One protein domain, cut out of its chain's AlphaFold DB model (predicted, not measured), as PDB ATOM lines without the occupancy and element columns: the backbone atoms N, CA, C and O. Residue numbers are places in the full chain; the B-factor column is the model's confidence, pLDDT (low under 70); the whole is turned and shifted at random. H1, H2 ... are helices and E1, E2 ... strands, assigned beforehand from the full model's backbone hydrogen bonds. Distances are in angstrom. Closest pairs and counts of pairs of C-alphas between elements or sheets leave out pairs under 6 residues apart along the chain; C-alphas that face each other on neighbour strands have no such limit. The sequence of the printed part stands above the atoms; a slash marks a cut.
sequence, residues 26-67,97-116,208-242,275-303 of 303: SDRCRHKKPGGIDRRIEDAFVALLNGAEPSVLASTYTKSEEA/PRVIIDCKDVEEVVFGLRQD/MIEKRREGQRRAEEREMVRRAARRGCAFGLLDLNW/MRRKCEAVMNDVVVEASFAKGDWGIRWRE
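This is residues 26 to 67, 97 to 116, 208 to 242 and 275 to 303 of the 303 residues of an uncharacterized protein of Cryomyces minteri (UniProt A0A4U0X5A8). One long helix, H5, runs with its later part over a small three-stranded sheet, while H2 and H4 cross it and H3 packs on H4, away from H5 and the sheet. Two parts stick out: residues 26 to 33 with the short helix H1, and residues 208 to 217 of H5. The 126 printed residues include, in chain order, five named helices, H1 to H5, then three named strands, E1 to E3; the sheet's order is E2, E1, E3, all antiparallel, and the class is mostly helix. The whole is compact, with a radius of gyration of the C-alphas of 15.0 A and spans of 47 by 37 by 31 A.

H1 covers residues 27 to 30, 4.8 A, and begins at C-alpha 27 at (258.949, 200.834, 122.311). H2 covers residues 36 to 49, 20.0 A, and H3 residues 54 to 67, 20.6 A. H4 covers residues 103 to 111, 12.0 A. H5 covers residues 208 to 235, 39.7 A, from C-alpha 208 at (233.389, 178.904, 140.775). E1 covers residues 279 to 283, 13.2 A, E2 residues 286 to 288, 6.2 A, and E3 residues 298 to 301, 10.7 A, ending at C-alpha 301 at (263.334, 172.762, 112.182).

H4 is the hub, touching three helices. It touches H2 at a steep tilt of 54 degrees, closest at C-alphas 44 and 106, 6.6 A, and H5 at a steep tilt of 62 degrees, closest at C-alphas 103 and 225, 6.4 A. It touches H3 at a shallow tilt of 28 degrees, closest at C-alphas 58 and 109, 4.4 A. H5 touches H2 with residues 224 to 232 alone, the C-alphas of Glu 42 and Ala 228 being closest at 6.2 A. H2 and H5 on one face of the sheet make two layers. H5 is over E1 at a height over the sheet of 13.5 A, along the strands at 11 degrees on the local plane. E1 pairs with E3 through N 280 and O 300, 2.9 A, and with E2, its hairpin partner, through N 283 and O 286, 2.9 A. Every O i to N i+4 pair is within hydrogen-bond range in H2, H4 and H5, and 9 of 10 in H3; H1 is too short for such a pair. H1 and H5 are apart.

The C-alphas of Met 208 and Glu 303, the chain's last residue, are farthest apart, 47.9 A. Cuts leave gaps of 38.1 A from C-alpha 67 to 97, 18.7 A from 116 to 208, and 7.1 A from 242 to 275. Of the links printed whole, none is long. Mean pLDDT of the printed part is 84.1; 19 residues are under 70, among them residues 27 to 31 and 61 to 67.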
ATOM      1  N   SER A  26     258.589 199.003 117.735       76.00
ATOM      2  CA  SER A  26     258.091 200.055 118.634       76.00
ATOM      3  C   SER A  26     258.641 199.885 120.055       76.00
ATOM      4  O   SER A  26     259.041 198.779 120.432       76.00
ATOM      5  N   ASP A  27     258.594 200.932 120.884       65.38
ATOM      6  CA  ASP A  27     258.949 200.834 122.311       65.38
ATOM      7  C   ASP A  27     258.056 199.830 123.061       65.38
ATOM      8  O   ASP A  27     258.522 199.084 123.921       65.38
ATOM      9  N   ARG A  28     256.800 199.670 122.628       63.97
ATOM     10  CA  ARG A  28     255.884 198.641 123.144       63.97
ATOM     11  C   ARG A  28     256.397 197.216 122.885       63.97
ATOM     12  O   ARG A  28     256.174 196.329 123.705       63.97
ATOM     13  N   CYS A  29     257.116 196.997 121.782       66.56
ATOM     14  CA  CYS A  29     257.796 195.732 121.483       66.56
ATOM     15  C   CYS A  29     259.115 195.575 122.258       66.56
ATOM     16  O   CYS A  29     259.499 194.450 122.561       66.56
ATOM     17  N   ARG A  30     259.789 196.674 122.626       64.69
ATOM     18  CA  ARG A  30     261.035 196.643 123.420       64.69
ATOM     19  C   ARG A  30     260.799 196.244 124.874       64.69
ATOM     20  O   ARG A  30     261.681 195.634 125.474       64.69
ATOM     21  N   HIS A  31     259.628 196.566 125.426       65.94
ATOM     22  CA  HIS A  31     259.238 196.189 126.791       65.94
ATOM     23  C   HIS A  31     258.569 194.810 126.885       65.94
ATOM     24  O   HIS A  31     258.489 194.248 127.971       65.94
ATOM     25  N   LYS A  32     258.144 194.220 125.761       71.31
ATOM     26  CA  LYS A  32     257.635 192.839 125.695       71.31
ATOM     27  C   LYS A  32     258.739 191.851 125.314       71.31
ATOM     28  O   LYS A  32     258.591 191.074 124.371       71.31
ATOM     29  N   LYS A  33     259.866 191.904 126.026       77.44
ATOM     30  CA  LYS A  33     260.906 190.875 125.897       77.44
ATOM     31  C   LYS A  33     260.355 189.544 126.419       77.44
ATOM     32  O   LYS A  33     259.574 189.574 127.371       77.44
ATOM     33  N   PRO A  34     260.745 188.405 125.820       82.81
ATOM     34  CA  PRO A  34     260.374 187.102 126.353       82.81
ATOM     35  C   PRO A  34     260.818 187.020 127.817       82.81
ATOM     36  O   PRO A  34     261.975 187.318 128.134       82.81
ATOM     37  N   GLY A  35     259.874 186.687 128.698       86.62
ATOM     38  CA  GLY A  35     260.138 186.518 130.122       86.62
ATOM     39  C   GLY A  35     260.974 185.269 130.417       86.62
ATOM     40  O   GLY A  35     261.352 184.519 129.518       86.62
ATOM     41  N   GLY A  36     261.237 185.000 131.698       88.44
ATOM     42  CA  GLY A  36     261.953 183.783 132.102       88.44
ATOM     43  C   GLY A  36     261.226 182.498 131.683       88.44
ATOM     44  O   GLY A  36     261.856 181.568 131.195       88.44
ATOM     45  N   ILE A  37     259.894 182.475 131.798       90.38
ATOM     46  CA  ILE A  37     259.062 181.331 131.389       90.38
ATOM     47  C   ILE A  37     259.093 181.147 129.869       90.38
ATOM     48  O   ILE A  37     259.262 180.033 129.394       90.38
ATOM     49  N   ASP A  38     258.990 182.235 129.102       91.19
ATOM     50  CA  ASP A  38     259.096 182.197 127.640       91.19
ATOM     51  C   ASP A  38     260.409 181.559 127.175       91.19
ATOM     52  O   ASP A  38     260.395 180.757 126.247       91.19
ATOM     53  N   ARG A  39     261.528 181.891 127.831       90.88
ATOM     54  CA  ARG A  39     262.835 181.292 127.534       90.88
ATOM     55  C   ARG A  39     262.872 179.809 127.885       90.88
ATOM     56  O   ARG A  39     263.283 179.022 127.052       90.88
ATOM     57  N   ARG A  40     262.341 179.413 129.049       91.81
ATOM     58  CA  ARG A  40     262.222 177.990 129.423       91.81
ATOM     59  C   ARG A  40     261.418 177.190 128.397       91.81
ATOM     60  O   ARG A  40     261.775 176.060 128.094       91.81
ATOM     61  N   ILE A  41     260.346 177.776 127.863       94.25
ATOM     62  CA  ILE A  41     259.546 177.162 126.799       94.25
ATOM     63  C   ILE A  41     260.368 177.039 125.509       94.25
ATOM     64  O   ILE A  41     260.333 175.994 124.867       94.25
ATOM     65  N   GLU A  42     261.093 178.089 125.118       93.00
ATOM     66  CA  GLU A  42     261.976 178.067 123.943       93.00
ATOM     67  C   GLU A  42     263.073 176.997 124.084       93.00
ATOM     68  O   GLU A  42     263.263 176.210 123.159       93.00
ATOM     69  N   ASP A  43     263.705 176.888 125.253       91.62
ATOM     70  CA  ASP A  43     264.709 175.863 125.563       91.62
ATOM     71  C   ASP A  43     264.111 174.450 125.506       91.62
ATOM     72  O   ASP A  43     264.723 173.532 124.956       91.62
ATOM     73  N   ALA A  44     262.885 174.270 126.015       92.75
ATOM     74  CA  ALA A  44     262.170 172.999 125.935       92.75
ATOM     75  C   ALA A  44     261.871 172.604 124.478       92.75
ATOM     76  O   ALA A  44     262.049 171.440 124.114       92.75
ATOM     77  N   PHE A  45     261.484 173.558 123.620       93.94
ATOM     78  CA  PHE A  45     261.329 173.301 122.186       93.94
ATOM     79  C   PHE A  45     262.646 172.851 121.548       93.94
ATOM     80  O   PHE A  45     262.648 171.862 120.822       93.94
ATOM     81  N   VAL A  46     263.756 173.540 121.825       92.75
ATOM     82  CA  VAL A  46     265.083 173.186 121.286       92.75
ATOM     83  C   VAL A  46     265.494 171.786 121.734       92.75
ATOM     84  O   VAL A  46     265.910 170.973 120.912       92.75
ATOM     85  N   ALA A  47     265.335 171.477 123.022       91.00
ATOM     86  CA  ALA A  47     265.698 170.179 123.574       91.00
ATOM     87  C   ALA A  47     264.909 169.038 122.912       91.00
ATOM     88  O   ALA A  47     265.505 168.052 122.477       91.00
ATOM     89  N   LEU A  48     263.589 169.190 122.770       91.31
ATOM     90  CA  LEU A  48     262.755 168.200 122.090       91.31
ATOM     91  C   LEU A  48     263.103 168.091 120.598       91.31
ATOM     92  O   LEU A  48     263.169 166.985 120.063       91.31
ATOM     93  N   LEU A  49     263.348 169.217 119.915       91.12
ATOM     94  CA  LEU A  49     263.677 169.239 118.483       91.12
ATOM     95  C   LEU A  49     265.020 168.558 118.194       91.12
ATOM     96  O   LEU A  49     265.206 167.996 117.115       91.12
ATOM     97  N   ASN A  50     265.920 168.565 119.175       88.69
ATOM     98  CA  ASN A  50     267.200 167.863 119.148       88.69
ATOM     99  C   ASN A  50     267.096 166.396 119.617       88.69
ATOM    100  O   ASN A  50     268.113 165.717 119.736       88.69
ATOM    101  N   GLY A  51     265.882 165.886 119.858       84.81
ATOM    102  CA  GLY A  51     265.628 164.475 120.158       84.81
ATOM    103  C   GLY A  51     265.673 164.103 121.640       84.81
ATOM    104  O   GLY A  51     265.767 162.918 121.955       84.81
ATOM    105  N   ALA A  52     265.608 165.069 122.563       84.69
ATOM    106  CA  ALA A  52     265.446 164.748 123.976       84.69
ATOM    107  C   ALA A  52     264.058 164.141 124.246       84.69
ATOM    108  O   ALA A  52     263.043 164.610 123.734       84.69
ATOM    109  N   GLU A  53     264.009 163.115 125.094       80.50
ATOM    110  CA  GLU A  53     262.751 162.476 125.484       80.50
ATOM    111  C   GLU A  53     261.950 163.382 126.445       80.50
ATOM    112  O   GLU A  53     262.502 163.864 127.445       80.50
ATOM    113  N   PRO A  54     260.635 163.582 126.218       77.00
ATOM    114  CA  PRO A  54     259.813 164.513 126.997       77.00
ATOM    115  C   PRO A  54     259.745 164.145 128.486       77.00
ATOM    116  O   PRO A  54     259.689 165.024 129.342       77.00
ATOM    117  N   SER A  55     259.833 162.851 128.819       74.56
ATOM    118  CA  SER A  55     259.849 162.381 130.210       74.56
ATOM    119  C   SER A  55     261.089 162.839 130.984       74.56
ATOM    120  O   SER A  55     261.000 163.083 132.186       74.56
ATOM    121  N   VAL A  56     262.246 162.929 130.321       73.94
ATOM    122  CA  VAL A  56     263.504 163.326 130.970       73.94
ATOM    123  C   VAL A  56     263.480 164.824 131.241       73.94
ATOM    124  O   VAL A  56     263.790 165.250 132.351       73.94
ATOM    125  N   LEU A  57     263.017 165.615 130.271       75.69
ATOM    126  CA  LEU A  57     262.877 167.062 130.426       75.69
ATOM    127  C   LEU A  57     261.826 167.439 131.474       75.69
ATOM    128  O   LEU A  57     262.075 168.316 132.291       75.69
ATOM    129  N   ALA A  58     260.682 166.753 131.524       74.94
ATOM    130  CA  ALA A  58     259.664 167.043 132.534       74.94
ATOM    131  C   ALA A  58     260.232 166.938 133.964       74.94
ATOM    132  O   ALA A  58     259.947 167.783 134.808       74.94
ATOM    133  N   SER A  59     261.106 165.954 134.220       66.50
ATOM    134  CA  SER A  59     261.735 165.764 135.534       66.50
ATOM    135  C   SER A  59     262.735 166.861 135.922       66.50
ATOM    136  O   SER A  59     262.911 167.136 137.109       66.50
ATOM    137  N   THR A  60     263.396 167.508 134.955       71.94
ATOM    138  CA  THR A  60     264.372 168.569 135.255       71.94
ATOM    139  C   THR A  60     263.674 169.859 135.664       71.94
ATOM    140  O   THR A  60     264.122 170.531 136.596       71.94
ATOM    141  N   TYR A  61     262.549 170.179 135.024       69.50
ATOM    142  CA  TYR A  61     261.772 171.370 135.352       69.50
ATOM    143  C   TYR A  61     261.014 171.217 136.675       69.50
ATOM    144  O   TYR A  61     261.096 172.119 137.511       69.50
ATOM    145  N   THR A  62     260.376 170.070 136.938       63.69
ATOM    146  CA  THR A  62     259.646 169.842 138.202       63.69
ATOM    147  C   THR A  62     260.570 169.839 139.420       63.69
ATOM    148  O   THR A  62     260.249 170.450 140.439       63.69
ATOM    149  N   LYS A  63     261.773 169.265 139.295       54.66
ATOM    150  CA  LYS A  63     262.780 169.256 140.369       54.66
ATOM    151  C   LYS A  63     263.258 170.662 140.755       54.66
ATOM    152  O   LYS A  63     263.609 170.898 141.909       54.66
ATOM    153  N   SER A  64     263.254 171.606 139.811       52.44
ATOM    154  CA  SER A  64     263.637 173.001 140.076       52.44
ATOM    155  C   SER A  64     262.556 173.800 140.823       52.44
ATOM    156  O   SER A  64     262.880 174.719 141.577       52.44
ATOM    157  N   GLU A  65     261.280 173.432 140.674       53.06
ATOM    158  CA  GLU A  65     260.170 174.066 141.395       53.06
ATOM    159  C   GLU A  65     260.006 173.502 142.813       53.06
ATOM    160  O   GLU A  65     259.731 174.254 143.748       53.06
ATOM    161  N   GLU A  66     260.266 172.210 143.013       47.84
ATOM    162  CA  GLU A  66     260.259 171.595 144.347       47.84
ATOM    163  C   GLU A  66     261.372 172.164 145.242       47.84
ATOM    164  O   GLU A  66     261.106 172.536 146.384       47.84
ATOM    165  N   ALA A  67     262.576 172.371 144.694       42.91
ATOM    166  CA  ALA A  67     263.712 172.954 145.416       42.91
ATOM    167  C   ALA A  67     263.494 174.411 145.877       42.91
ATOM    168  O   ALA A  67     264.176 174.877 146.786       42.91
ATOM    169  N   PRO A  97     261.687 162.402 107.765       69.69
ATOM    170  CA  PRO A  97     262.456 162.008 108.959       69.69
ATOM    171  C   PRO A  97     262.550 163.102 110.039       69.69
ATOM    172  O   PRO A  97     263.208 162.909 111.064       69.69
ATOM    173  N   ARG A  98     261.929 164.261 109.811       83.06
ATOM    174  CA  ARG A  98     261.967 165.427 110.685       83.06
ATOM    175  C   ARG A  98     261.134 165.201 111.948       83.06
ATOM    176  O   ARG A  98     259.991 164.756 111.902       83.06
ATOM    177  N   VAL A  99     261.712 165.584 113.082       88.19
ATOM    178  CA  VAL A  99     261.029 165.594 114.379       88.19
ATOM    179  C   VAL A  99     260.009 166.734 114.384       88.19
ATOM    180  O   VAL A  99     260.377 167.902 114.254       88.19
ATOM    181  N   ILE A 100     258.726 166.392 114.506       91.69
ATOM    182  CA  ILE A 100     257.629 167.345 114.713       91.69
ATOM    183  C   ILE A 100     257.265 167.305 116.190       91.69
ATOM    184  O   ILE A 100     257.018 166.228 116.733       91.69
ATOM    185  N   ILE A 101     257.212 168.473 116.823       92.81
ATOM    186  CA  ILE A 101     256.831 168.601 118.232       92.81
ATOM    187  C   ILE A 101     255.549 169.381 118.348       92.81
ATOM    188  O   ILE A 101     255.474 170.532 117.910       92.81
ATOM    189  N   ASP A 102     254.560 168.764 118.983       94.19
ATOM    190  CA  ASP A 102     253.280 169.397 119.242       94.19
ATOM    191  C   ASP A 102     253.416 170.410 120.385       94.19
ATOM    192  O   ASP A 102     254.093 170.175 121.386       94.19
ATOM    193  N   CYS A 103     252.691 171.532 120.299       93.69
ATOM    194  CA  CYS A 103     252.662 172.512 121.393       93.69
ATOM    195  C   CYS A 103     252.154 171.906 122.719       93.69
ATOM    196  O   CYS A 103     252.442 172.437 123.789       93.69
ATOM    197  N   LYS A 104     251.383 170.812 122.654       91.94
ATOM    198  CA  LYS A 104     250.895 170.074 123.827       91.94
ATOM    199  C   LYS A 104     252.019 169.376 124.582       91.94
ATOM    200  O   LYS A 104     252.032 169.433 125.804       91.94
ATOM    201  N   ASP A 105     252.973 168.785 123.872       91.31
ATOM    202  CA  ASP A 105     254.072 168.058 124.508       91.31
ATOM    203  C   ASP A 105     254.942 169.034 125.315       91.31
ATOM    204  O   ASP A 105     255.334 168.750 126.441       91.31
ATOM    205  N   VAL A 106     255.141 170.254 124.804       92.38
ATOM    206  CA  VAL A 106     255.843 171.322 125.535       92.38
ATOM    207  C   VAL A 106     255.024 171.874 126.703       92.38
ATOM    208  O   VAL A 106     255.597 172.165 127.751       92.38
ATOM    209  N   GLU A 107     253.697 171.997 126.563       91.50
ATOM    210  CA  GLU A 107     252.801 172.347 127.685       91.50
ATOM    211  C   GLU A 107     252.995 171.360 128.847       91.50
ATOM    212  O   GLU A 107     253.160 171.787 129.989       91.50
ATOM    213  N   GLU A 108     253.042 170.059 128.552       89.31
ATOM    214  CA  GLU A 108     253.220 168.999 129.551       89.31
ATOM    215  C   GLU A 108     254.620 168.999 130.180       89.31
ATOM    216  O   GLU A 108     254.742 168.809 131.389       89.31
ATOM    217  N   VAL A 109     255.669 169.256 129.395       90.25
ATOM    218  CA  VAL A 109     257.058 169.307 129.886       90.25
ATOM    219  C   VAL A 109     257.295 170.508 130.806       90.25
ATOM    220  O   VAL A 109     257.967 170.372 131.826       90.25
ATOM    221  N   VAL A 110     256.757 171.680 130.457       90.12
ATOM    222  CA  VAL A 110     257.044 172.936 131.171       90.12
ATOM    223  C   VAL A 110     256.123 173.151 132.370       90.12
ATOM    224  O   VAL A 110     256.582 173.619 133.407       90.12
ATOM    225  N   PHE A 111     254.829 172.835 132.245       89.00
ATOM    226  CA  PHE A 111     253.834 173.088 133.299       89.00
ATOM    227  C   PHE A 111     253.402 171.827 134.060       89.00
ATOM    228  O   PHE A 111     252.644 171.929 135.034       89.00
ATOM    229  N   GLY A 112     253.883 170.657 133.631       83.69
ATOM    230  CA  GLY A 112     253.590 169.357 134.223       83.69
ATOM    231  C   GLY A 112     252.254 168.751 133.781       83.69
ATOM    232  O   GLY A 112     251.351 169.415 133.261       83.69
ATOM    233  N   LEU A 113     252.097 167.453 134.055       70.19
ATOM    234  CA  LEU A 113     250.842 166.724 133.873       70.19
ATOM    235  C   LEU A 113     249.837 167.120 134.963       70.19
ATOM    236  O   LEU A 113     249.682 166.440 135.969       70.19
ATOM    237  N   ARG A 114     249.101 168.211 134.745       64.56
ATOM    238  CA  ARG A 114     248.021 168.664 135.648       64.56
ATOM    239  C   ARG A 114     246.697 167.906 135.473       64.56
ATOM    240  O   ARG A 114     245.641 168.395 135.861       64.56
ATOM    241  N   GLN A 115     246.713 166.760 134.791       63.09
ATOM    242  CA  GLN A 115     245.553 165.873 134.738       63.09
ATOM    243  C   GLN A 115     245.634 164.927 135.928       63.09
ATOM    244  O   GLN A 115     246.381 163.954 135.874       63.09
ATOM    245  N   ASP A 116     244.837 165.197 136.960       56.25
ATOM    246  CA  ASP A 116     244.656 164.255 138.061       56.25
ATOM    247  C   ASP A 116     244.224 162.897 137.478       56.25
ATOM    248  O   ASP A 116     243.164 162.812 136.838       56.25
ATOM    249  N   MET A 208     233.657 178.528 142.168       77.00
ATOM    250  CA  MET A 208     233.389 178.904 140.775       77.00
ATOM    251  C   MET A 208     234.330 180.014 140.307       77.00
ATOM    252  O   MET A 208     234.742 180.025 139.142       77.00
ATOM    253  N   ILE A 209     234.716 180.914 141.215       83.81
ATOM    254  CA  ILE A 209     235.730 181.942 140.961       83.81
ATOM    255  C   ILE A 209     237.096 181.289 140.746       83.81
ATOM    256  O   ILE A 209     237.794 181.623 139.785       83.81
ATOM    257  N   GLU A 210     237.457 180.317 141.581       84.12
ATOM    258  CA  GLU A 210     238.700 179.560 141.442       84.12
ATOM    259  C   GLU A 210     238.746 178.767 140.136       84.12
ATOM    260  O   GLU A 210     239.705 178.911 139.381       84.12
ATOM    261  N   LYS A 211     237.678 178.039 139.781       86.19
ATOM    262  CA  LYS A 211     237.597 177.317 138.496       86.19
ATOM    263  C   LYS A 211     237.725 178.242 137.288       86.19
ATOM    264  O   LYS A 211     238.330 177.867 136.282       86.19
ATOM    265  N   ARG A 212     237.174 179.459 137.356       85.56
ATOM    266  CA  ARG A 212     237.334 180.451 136.281       85.56
ATOM    267  C   ARG A 212     238.768 180.946 136.190       85.56
ATOM    268  O   ARG A 212     239.302 181.019 135.085       85.56
ATOM    269  N   ARG A 213     239.386 181.270 137.327       86.25
ATOM    270  CA  ARG A 213     240.790 181.700 137.391       86.25
ATOM    271  C   ARG A 213     241.726 180.604 136.895       86.25
ATOM    272  O   ARG A 213     242.640 180.893 136.134       86.25
ATOM    273  N   GLU A 214     241.469 179.354 137.258       86.56
ATOM    274  CA  GLU A 214     242.212 178.198 136.761       86.56
ATOM    275  C   GLU A 214     242.021 178.021 135.247       86.56
ATOM    276  O   GLU A 214     242.990 177.827 134.516       86.56
ATOM    277  N   GLY A 215     240.789 178.170 134.749       87.75
ATOM    278  CA  GLY A 215     240.496 178.142 133.316       87.75
ATOM    279  C   GLY A 215     241.218 179.244 132.533       87.75
ATOM    280  O   GLY A 215     241.758 178.976 131.458       87.75
ATOM    281  N   GLN A 216     241.275 180.460 133.083       88.75
ATOM    282  CA  GLN A 216     242.035 181.579 132.517       88.75
ATOM    283  C   GLN A 216     243.536 181.295 132.539       88.75
ATOM    284  O   GLN A 216     244.169 181.354 131.489       88.75
ATOM    285  N   ARG A 217     244.084 180.871 133.686       90.12
ATOM    286  CA  ARG A 217     245.497 180.493 133.822       90.12
ATOM    287  C   ARG A 217     245.883 179.424 132.802       90.12
ATOM    288  O   ARG A 217     246.899 179.548 132.131       90.12
ATOM    289  N   ARG A 218     245.041 178.407 132.614       87.44
ATOM    290  CA  ARG A 218     245.276 177.342 131.633       87.44
ATOM    291  C   ARG A 218     245.264 177.856 130.194       87.44
ATOM    292  O   ARG A 218     246.030 177.385 129.352       87.44
ATOM    293  N   ALA A 219     244.359 178.778 129.879       90.38
ATOM    294  CA  ALA A 219     244.317 179.399 128.560       90.38
ATOM    295  C   ALA A 219     245.573 180.246 128.309       90.38
ATOM    296  O   ALA A 219     246.142 180.165 127.220       90.38
ATOM    297  N   GLU A 220     246.032 180.982 129.321       91.56
ATOM    298  CA  GLU A 220     247.252 181.788 129.279       91.56
ATOM    299  C   GLU A 220     248.506 180.922 129.129       91.56
ATOM    300  O   GLU A 220     249.308 181.196 128.242       91.56
ATOM    301  N   GLU A 221     248.653 179.846 129.910       92.00
ATOM    302  CA  GLU A 221     249.763 178.883 129.809       92.00
ATOM    303  C   GLU A 221     249.871 178.308 128.387       92.00
ATOM    304  O   GLU A 221     250.929 178.361 127.756       92.00
ATOM    305  N   ARG A 222     248.744 177.881 127.809       92.12
ATOM    306  CA  ARG A 222     248.674 177.431 126.408       92.12
ATOM    307  C   ARG A 222     249.028 178.520 125.411       92.12
ATOM    308  O   ARG A 222     249.626 178.250 124.368       92.12
ATOM    309  N   GLU A 223     248.603 179.748 125.675       92.94
ATOM    310  CA  GLU A 223     248.930 180.868 124.810       92.94
ATOM    311  C   GLU A 223     250.414 181.238 124.902       92.94
ATOM    312  O   GLU A 223     250.996 181.572 123.872       92.94
ATOM    313  N   MET A 224     251.052 181.112 126.072       92.56
ATOM    314  CA  MET A 224     252.497 181.305 126.240       92.56
ATOM    315  C   MET A 224     253.279 180.340 125.351       92.56
ATOM    316  O   MET A 224     254.120 180.786 124.570       92.56
ATOM    317  N   VAL A 225     252.929 179.048 125.368       94.69
ATOM    318  CA  VAL A 225     253.582 178.046 124.508       94.69
ATOM    319  C   VAL A 225     253.397 178.369 123.029       94.69
ATOM    320  O   VAL A 225     254.362 178.408 122.268       94.69
ATOM    321  N   ARG A 226     252.171 178.697 122.605       94.62
ATOM    322  CA  ARG A 226     251.897 179.056 121.203       94.62
ATOM    323  C   ARG A 226     252.592 180.346 120.776       94.62
ATOM    324  O   ARG A 226     253.013 180.463 119.627       94.62
ATOM    325  N   ARG A 227     252.696 181.338 121.665       92.81
ATOM    326  CA  ARG A 227     253.441 182.579 121.405       92.81
ATOM    327  C   ARG A 227     254.927 182.273 121.234       92.81
ATOM    328  O   ARG A 227     255.505 182.772 120.273       92.81
ATOM    329  N   ALA A 228     255.508 181.427 122.082       93.62
ATOM    330  CA  ALA A 228     256.890 180.972 121.948       93.62
ATOM    331  C   ALA A 228     257.129 180.221 120.632       93.62
ATOM    332  O   ALA A 228     258.033 180.583 119.885       93.62
ATOM    333  N   ALA A 229     256.252 179.281 120.273       94.75
ATOM    334  CA  ALA A 229     256.322 178.576 118.993       94.75
ATOM    335  C   ALA A 229     256.280 179.544 117.795       94.75
ATOM    336  O   ALA A 229     257.123 179.479 116.902       94.75
ATOM    337  N   ARG A 230     255.362 180.525 117.803       93.75
ATOM    338  CA  ARG A 230     255.294 181.572 116.764       93.75
ATOM    339  C   ARG A 230     256.566 182.417 116.704       93.75
ATOM    340  O   ARG A 230     257.009 182.759 115.608       93.75
ATOM    341  N   ARG A 231     257.166 182.747 117.854       90.81
ATOM    342  CA  ARG A 231     258.468 183.428 117.895       90.81
ATOM    343  C   ARG A 231     259.568 182.551 117.302       90.81
ATOM    344  O   ARG A 231     260.345 183.069 116.508       90.81
ATOM    345  N   GLY A 232     259.594 181.253 117.595       91.38
ATOM    346  CA  GLY A 232     260.522 180.294 116.984       91.38
ATOM    347  C   GLY A 232     260.382 180.215 115.460       91.38
ATOM    348  O   GLY A 232     261.382 180.174 114.744       91.38
ATOM    349  N   CYS A 233     259.158 180.298 114.932       92.06
ATOM    350  CA  CYS A 233     258.928 180.371 113.487       92.06
ATOM    351  C   CYS A 233     259.396 181.699 112.861       92.06
ATOM    352  O   CYS A 233     259.954 181.702 111.766       92.06
ATOM    353  N   ALA A 234     259.171 182.833 113.535       89.38
ATOM    354  CA  ALA A 234     259.484 184.160 112.996       89.38
ATOM    355  C   ALA A 234     260.963 184.559 113.169       89.38
ATOM    356  O   ALA A 234     261.610 185.017 112.224       89.38
ATOM    357  N   PHE A 235     261.495 184.394 114.380       88.44
ATOM    358  CA  PHE A 235     262.813 184.875 114.807       88.44
ATOM    359  C   PHE A 235     263.846 183.759 114.989       88.44
ATOM    360  O   PHE A 235     265.038 184.053 115.044       88.44
ATOM    361  N   GLY A 236     263.408 182.503 115.069       89.88
ATOM    362  CA  GLY A 236     264.265 181.367 115.389       89.88
ATOM    363  C   GLY A 236     264.490 181.171 116.886       89.88
ATOM    364  O   GLY A 236     264.371 182.107 117.684       89.88
ATOM    365  N   LEU A 237     264.803 179.927 117.237       89.69
ATOM    366  CA  LEU A 237     265.172 179.480 118.576       89.69
ATOM    367  C   LEU A 237     266.695 179.429 118.699       89.69
ATOM    368  O   LEU A 237     267.392 179.239 117.702       89.69
ATOM    369  N   LEU A 238     267.204 179.629 119.908       86.25
ATOM    370  CA  LEU A 238     268.634 179.583 120.192       86.25
ATOM    371  C   LEU A 238     269.075 178.127 120.331       86.25
ATOM    372  O   LEU A 238     268.720 177.467 121.299       86.25
ATOM    373  N   ASP A 239     269.827 177.631 119.352       78.44
ATOM    374  CA  ASP A 239     270.340 176.264 119.365       78.44
ATOM    375  C   ASP A 239     271.849 176.278 119.640       78.44
ATOM    376  O   ASP A 239     272.660 176.581 118.767       78.44
ATOM    377  N   LEU A 240     272.231 175.969 120.882       70.44
ATOM    378  CA  LEU A 240     273.633 175.948 121.326       70.44
ATOM    379  C   LEU A 240     274.431 174.751 120.773       70.44
ATOM    380  O   LEU A 240     275.660 174.709 120.921       70.44
ATOM    381  N   ASN A 241     273.748 173.778 120.163       65.69
ATOM    382  CA  ASN A 241     274.358 172.578 119.588       65.69
ATOM    383  C   ASN A 241     274.497 172.649 118.062       65.69
ATOM    384  O   ASN A 241     275.186 171.816 117.468       65.69
ATOM    385  N   TRP A 242     273.905 173.659 117.426       61.53
ATOM    386  CA  TRP A 242     273.958 173.835 115.983       61.53
ATOM    387  C   TRP A 242     275.397 174.064 115.488       61.53
ATOM    388  O   TRP A 242     276.088 174.979 115.937       61.53
ATOM    389  N   MET A 275     273.622 181.152 117.325       71.75
ATOM    390  CA  MET A 275     273.019 180.917 116.019       71.75
ATOM    391  C   MET A 275     271.550 180.538 116.213       71.75
ATOM    392  O   MET A 275     271.213 179.473 116.724       71.75
ATOM    393  N   ARG A 276     270.648 181.451 115.835       86.44
ATOM    394  CA  ARG A 276     269.203 181.208 115.889       86.44
ATOM    395  C   ARG A 276     268.761 180.367 114.699       86.44
ATOM    396  O   ARG A 276     268.854 180.830 113.560       86.44
ATOM    397  N   ARG A 277     268.201 179.184 114.952       89.31
ATOM    398  CA  ARG A 277     267.630 178.316 113.918       89.31
ATOM    399  C   ARG A 277     266.127 178.543 113.793       89.31
ATOM    400  O   ARG A 277     265.396 178.569 114.784       89.31
ATOM    401  N   LYS A 278     265.652 178.760 112.565       92.12
ATOM    402  CA  LYS A 278     264.230 179.018 112.293       92.12
ATOM    403  C   LYS A 278     263.428 177.724 112.295       92.12
ATOM    404  O   LYS A 278     263.924 176.674 111.899       92.12
ATOM    405  N   CYS A 279     262.173 177.836 112.708       94.06
ATOM    406  CA  CYS A 279     261.216 176.737 112.669       94.06
ATOM    407  C   CYS A 279     260.143 176.974 111.602       94.06
ATOM    408  O   CYS A 279     259.900 178.101 111.157       94.06
ATOM    409  N   GLU A 280     259.444 175.915 111.228       94.19
ATOM    410  CA  GLU A 280     258.195 175.982 110.479       94.19
ATOM    411  C   GLU A 280     257.060 175.349 111.279       94.19
ATOM    412  O   GLU A 280     257.286 174.430 112.066       94.19
ATOM    413  N   ALA A 281     255.856 175.902 111.128       95.31
ATOM    414  CA  ALA A 281     254.673 175.404 111.812       95.31
ATOM    415  C   ALA A 281     254.038 174.292 110.978       95.31
ATOM    416  O   ALA A 281     253.899 174.416 109.762       95.31
ATOM    417  N   VAL A 282     253.648 173.212 111.642       93.38
ATOM    418  CA  VAL A 282     253.060 172.027 111.022       93.38
ATOM    419  C   VAL A 282     251.724 171.739 111.688       93.38
ATOM    420  O   VAL A 282     251.617 171.707 112.913       93.38
ATOM    421  N   MET A 283     250.691 171.540 110.879       93.38
ATOM    422  CA  MET A 283     249.351 171.185 111.324       93.38
ATOM    423  C   MET A 283     248.843 170.050 110.441       93.38
ATOM    424  O   MET A 283     248.792 170.202 109.225       93.38
ATOM    425  N   ASN A 284     248.470 168.919 111.048       88.50
ATOM    426  CA  ASN A 284     248.057 167.709 110.322       88.50
ATOM    427  C   ASN A 284     249.079 167.280 109.250       88.50
ATOM    428  O   ASN A 284     248.709 167.053 108.103       88.50
ATOM    429  N   ASP A 285     250.366 167.254 109.612       86.19
ATOM    430  CA  ASP A 285     251.499 166.936 108.723       86.19
ATOM    431  C   ASP A 285     251.691 167.887 107.521       86.19
ATOM    432  O   ASP A 285     252.542 167.653 106.664       86.19
ATOM    433  N   VAL A 286     250.954 169.002 107.474       90.25
ATOM    434  CA  VAL A 286     251.082 170.042 106.446       90.25
ATOM    435  C   VAL A 286     251.769 171.271 107.033       90.25
ATOM    436  O   VAL A 286     251.413 171.742 108.114       90.25
ATOM    437  N   VAL A 287     252.746 171.817 106.306       92.75
ATOM    438  CA  VAL A 287     253.382 173.088 106.671       92.75
ATOM    439  C   VAL A 287     252.378 174.220 106.479       92.75
ATOM    440  O   VAL A 287     251.841 174.418 105.391       92.75
ATOM    441  N   VAL A 288     252.134 174.970 107.547       94.31
ATOM    442  CA  VAL A 288     251.208 176.101 107.575       94.31
ATOM    443  C   VAL A 288     251.922 177.345 108.082       94.31
ATOM    444  O   VAL A 288     252.925 177.281 108.792       94.31
ATOM    445  N   GLU A 289     251.396 178.516 107.748       92.56
ATOM    446  CA  GLU A 289     251.891 179.746 108.349       92.56
ATOM    447  C   GLU A 289     251.442 179.833 109.824       92.56
ATOM    448  O   GLU A 289     250.286 179.584 110.174       92.56
ATOM    449  N   ALA A 290     252.367 180.207 110.713       91.88
ATOM    450  CA  ALA A 290     252.163 180.182 112.165       91.88
ATOM    451  C   ALA A 290     251.047 181.129 112.672       91.88
ATOM    452  O   ALA A 290     250.551 180.979 113.795       91.88
ATOM    453  N   SER A 291     250.655 182.116 111.861       89.81
ATOM    454  CA  SER A 291     249.522 183.016 112.110       89.81
ATOM    455  C   SER A 291     248.168 182.315 111.904       89.81
ATOM    456  O   SER A 291     247.220 182.585 112.645       89.81
ATOM    457  N   PHE A 292     248.096 181.372 110.959       90.12
ATOM    458  CA  PHE A 292     246.900 180.592 110.626       90.12
ATOM    459  C   PHE A 292     246.753 179.327 111.473       90.12
ATOM    460  O   PHE A 292     245.644 178.805 111.603       90.12
ATOM    461  N   ALA A 293     247.841 178.861 112.091       89.88
ATOM    462  CA  ALA A 293     247.832 177.690 112.954       89.88
ATOM    463  C   ALA A 293     246.905 177.886 114.173       89.88
ATOM    464  O   ALA A 293     247.105 178.764 115.028       89.88
ATOM    465  N   LYS A 294     245.862 177.050 114.245       90.19
ATOM    466  CA  LYS A 294     244.846 177.023 115.307       90.19
ATOM    467  C   LYS A 294     244.675 175.595 115.818       90.19
ATOM    468  O   LYS A 294     244.893 174.641 115.088       90.19
ATOM    469  N   GLY A 295     244.230 175.448 117.065       89.56
ATOM    470  CA  GLY A 295     244.006 174.128 117.657       89.56
ATOM    471  C   GLY A 295     245.313 173.396 117.963       89.56
ATOM    472  O   GLY A 295     246.189 173.972 118.616       89.56
ATOM    473  N   ASP A 296     245.399 172.143 117.518       90.25
ATOM    474  CA  ASP A 296     246.547 171.259 117.709       90.25
ATOM    475  C   ASP A 296     247.503 171.398 116.523       90.25
ATOM    476  O   ASP A 296     247.164 171.057 115.391       90.25
ATOM    477  N   TRP A 297     248.680 171.952 116.792       94.75
ATOM    478  CA  TRP A 297     249.741 172.154 115.815       94.75
ATOM    479  C   TRP A 297     251.098 172.109 116.516       94.75
ATOM    480  O   TRP A 297     251.196 172.280 117.740       94.75
ATOM    481  N   GLY A 298     252.137 171.889 115.724       94.62
ATOM    482  CA  GLY A 298     253.503 171.733 116.186       94.62
ATOM    483  C   GLY A 298     254.500 172.540 115.372       94.62
ATOM    484  O   GLY A 298     254.140 173.237 114.421       94.62
ATOM    485  N   ILE A 299     255.767 172.444 115.754       95.12
ATOM    486  CA  ILE A 299     256.878 173.029 115.007       95.12
ATOM    487  C   ILE A 299     257.931 171.974 114.688       95.12
ATOM    488  O   ILE A 299     258.064 170.973 115.393       95.12
ATOM    489  N   ARG A 300     258.692 172.231 113.628       93.38
ATOM    490  CA  ARG A 300     259.912 171.494 113.281       93.38
ATOM    491  C   ARG A 300     260.985 172.448 112.772       93.38
ATOM    492  O   ARG A 300     260.681 173.587 112.402       93.38
ATOM    493  N   TRP A 301     262.231 171.988 112.741       93.06
ATOM    494  CA  TRP A 301     263.334 172.762 112.182       93.06
ATOM    495  C   TRP A 301     263.125 173.071 110.696       93.06
ATOM    496  O   TRP A 301     262.735 172.193 109.929       93.06
ATOM    497  N   ARG A 302     263.423 174.314 110.302       89.44
ATOM    498  CA  ARG A 302     263.556 174.711 108.899       89.44
ATOM    499  C   ARG A 302     264.982 174.404 108.422       89.44
ATOM    500  O   ARG A 302     265.930 174.535 109.203       89.44
ATOM    501  N   GLU A 303     265.104 173.992 107.165       78.00
ATOM    502  CA  GLU A 303     266.381 173.890 106.437       78.00
ATOM    503  C   GLU A 303     266.898 175.263 105.984       78.00
ATOM    504  O   GLU A 303     266.068 176.153 105.670       78.00
TER     505      GLU A 303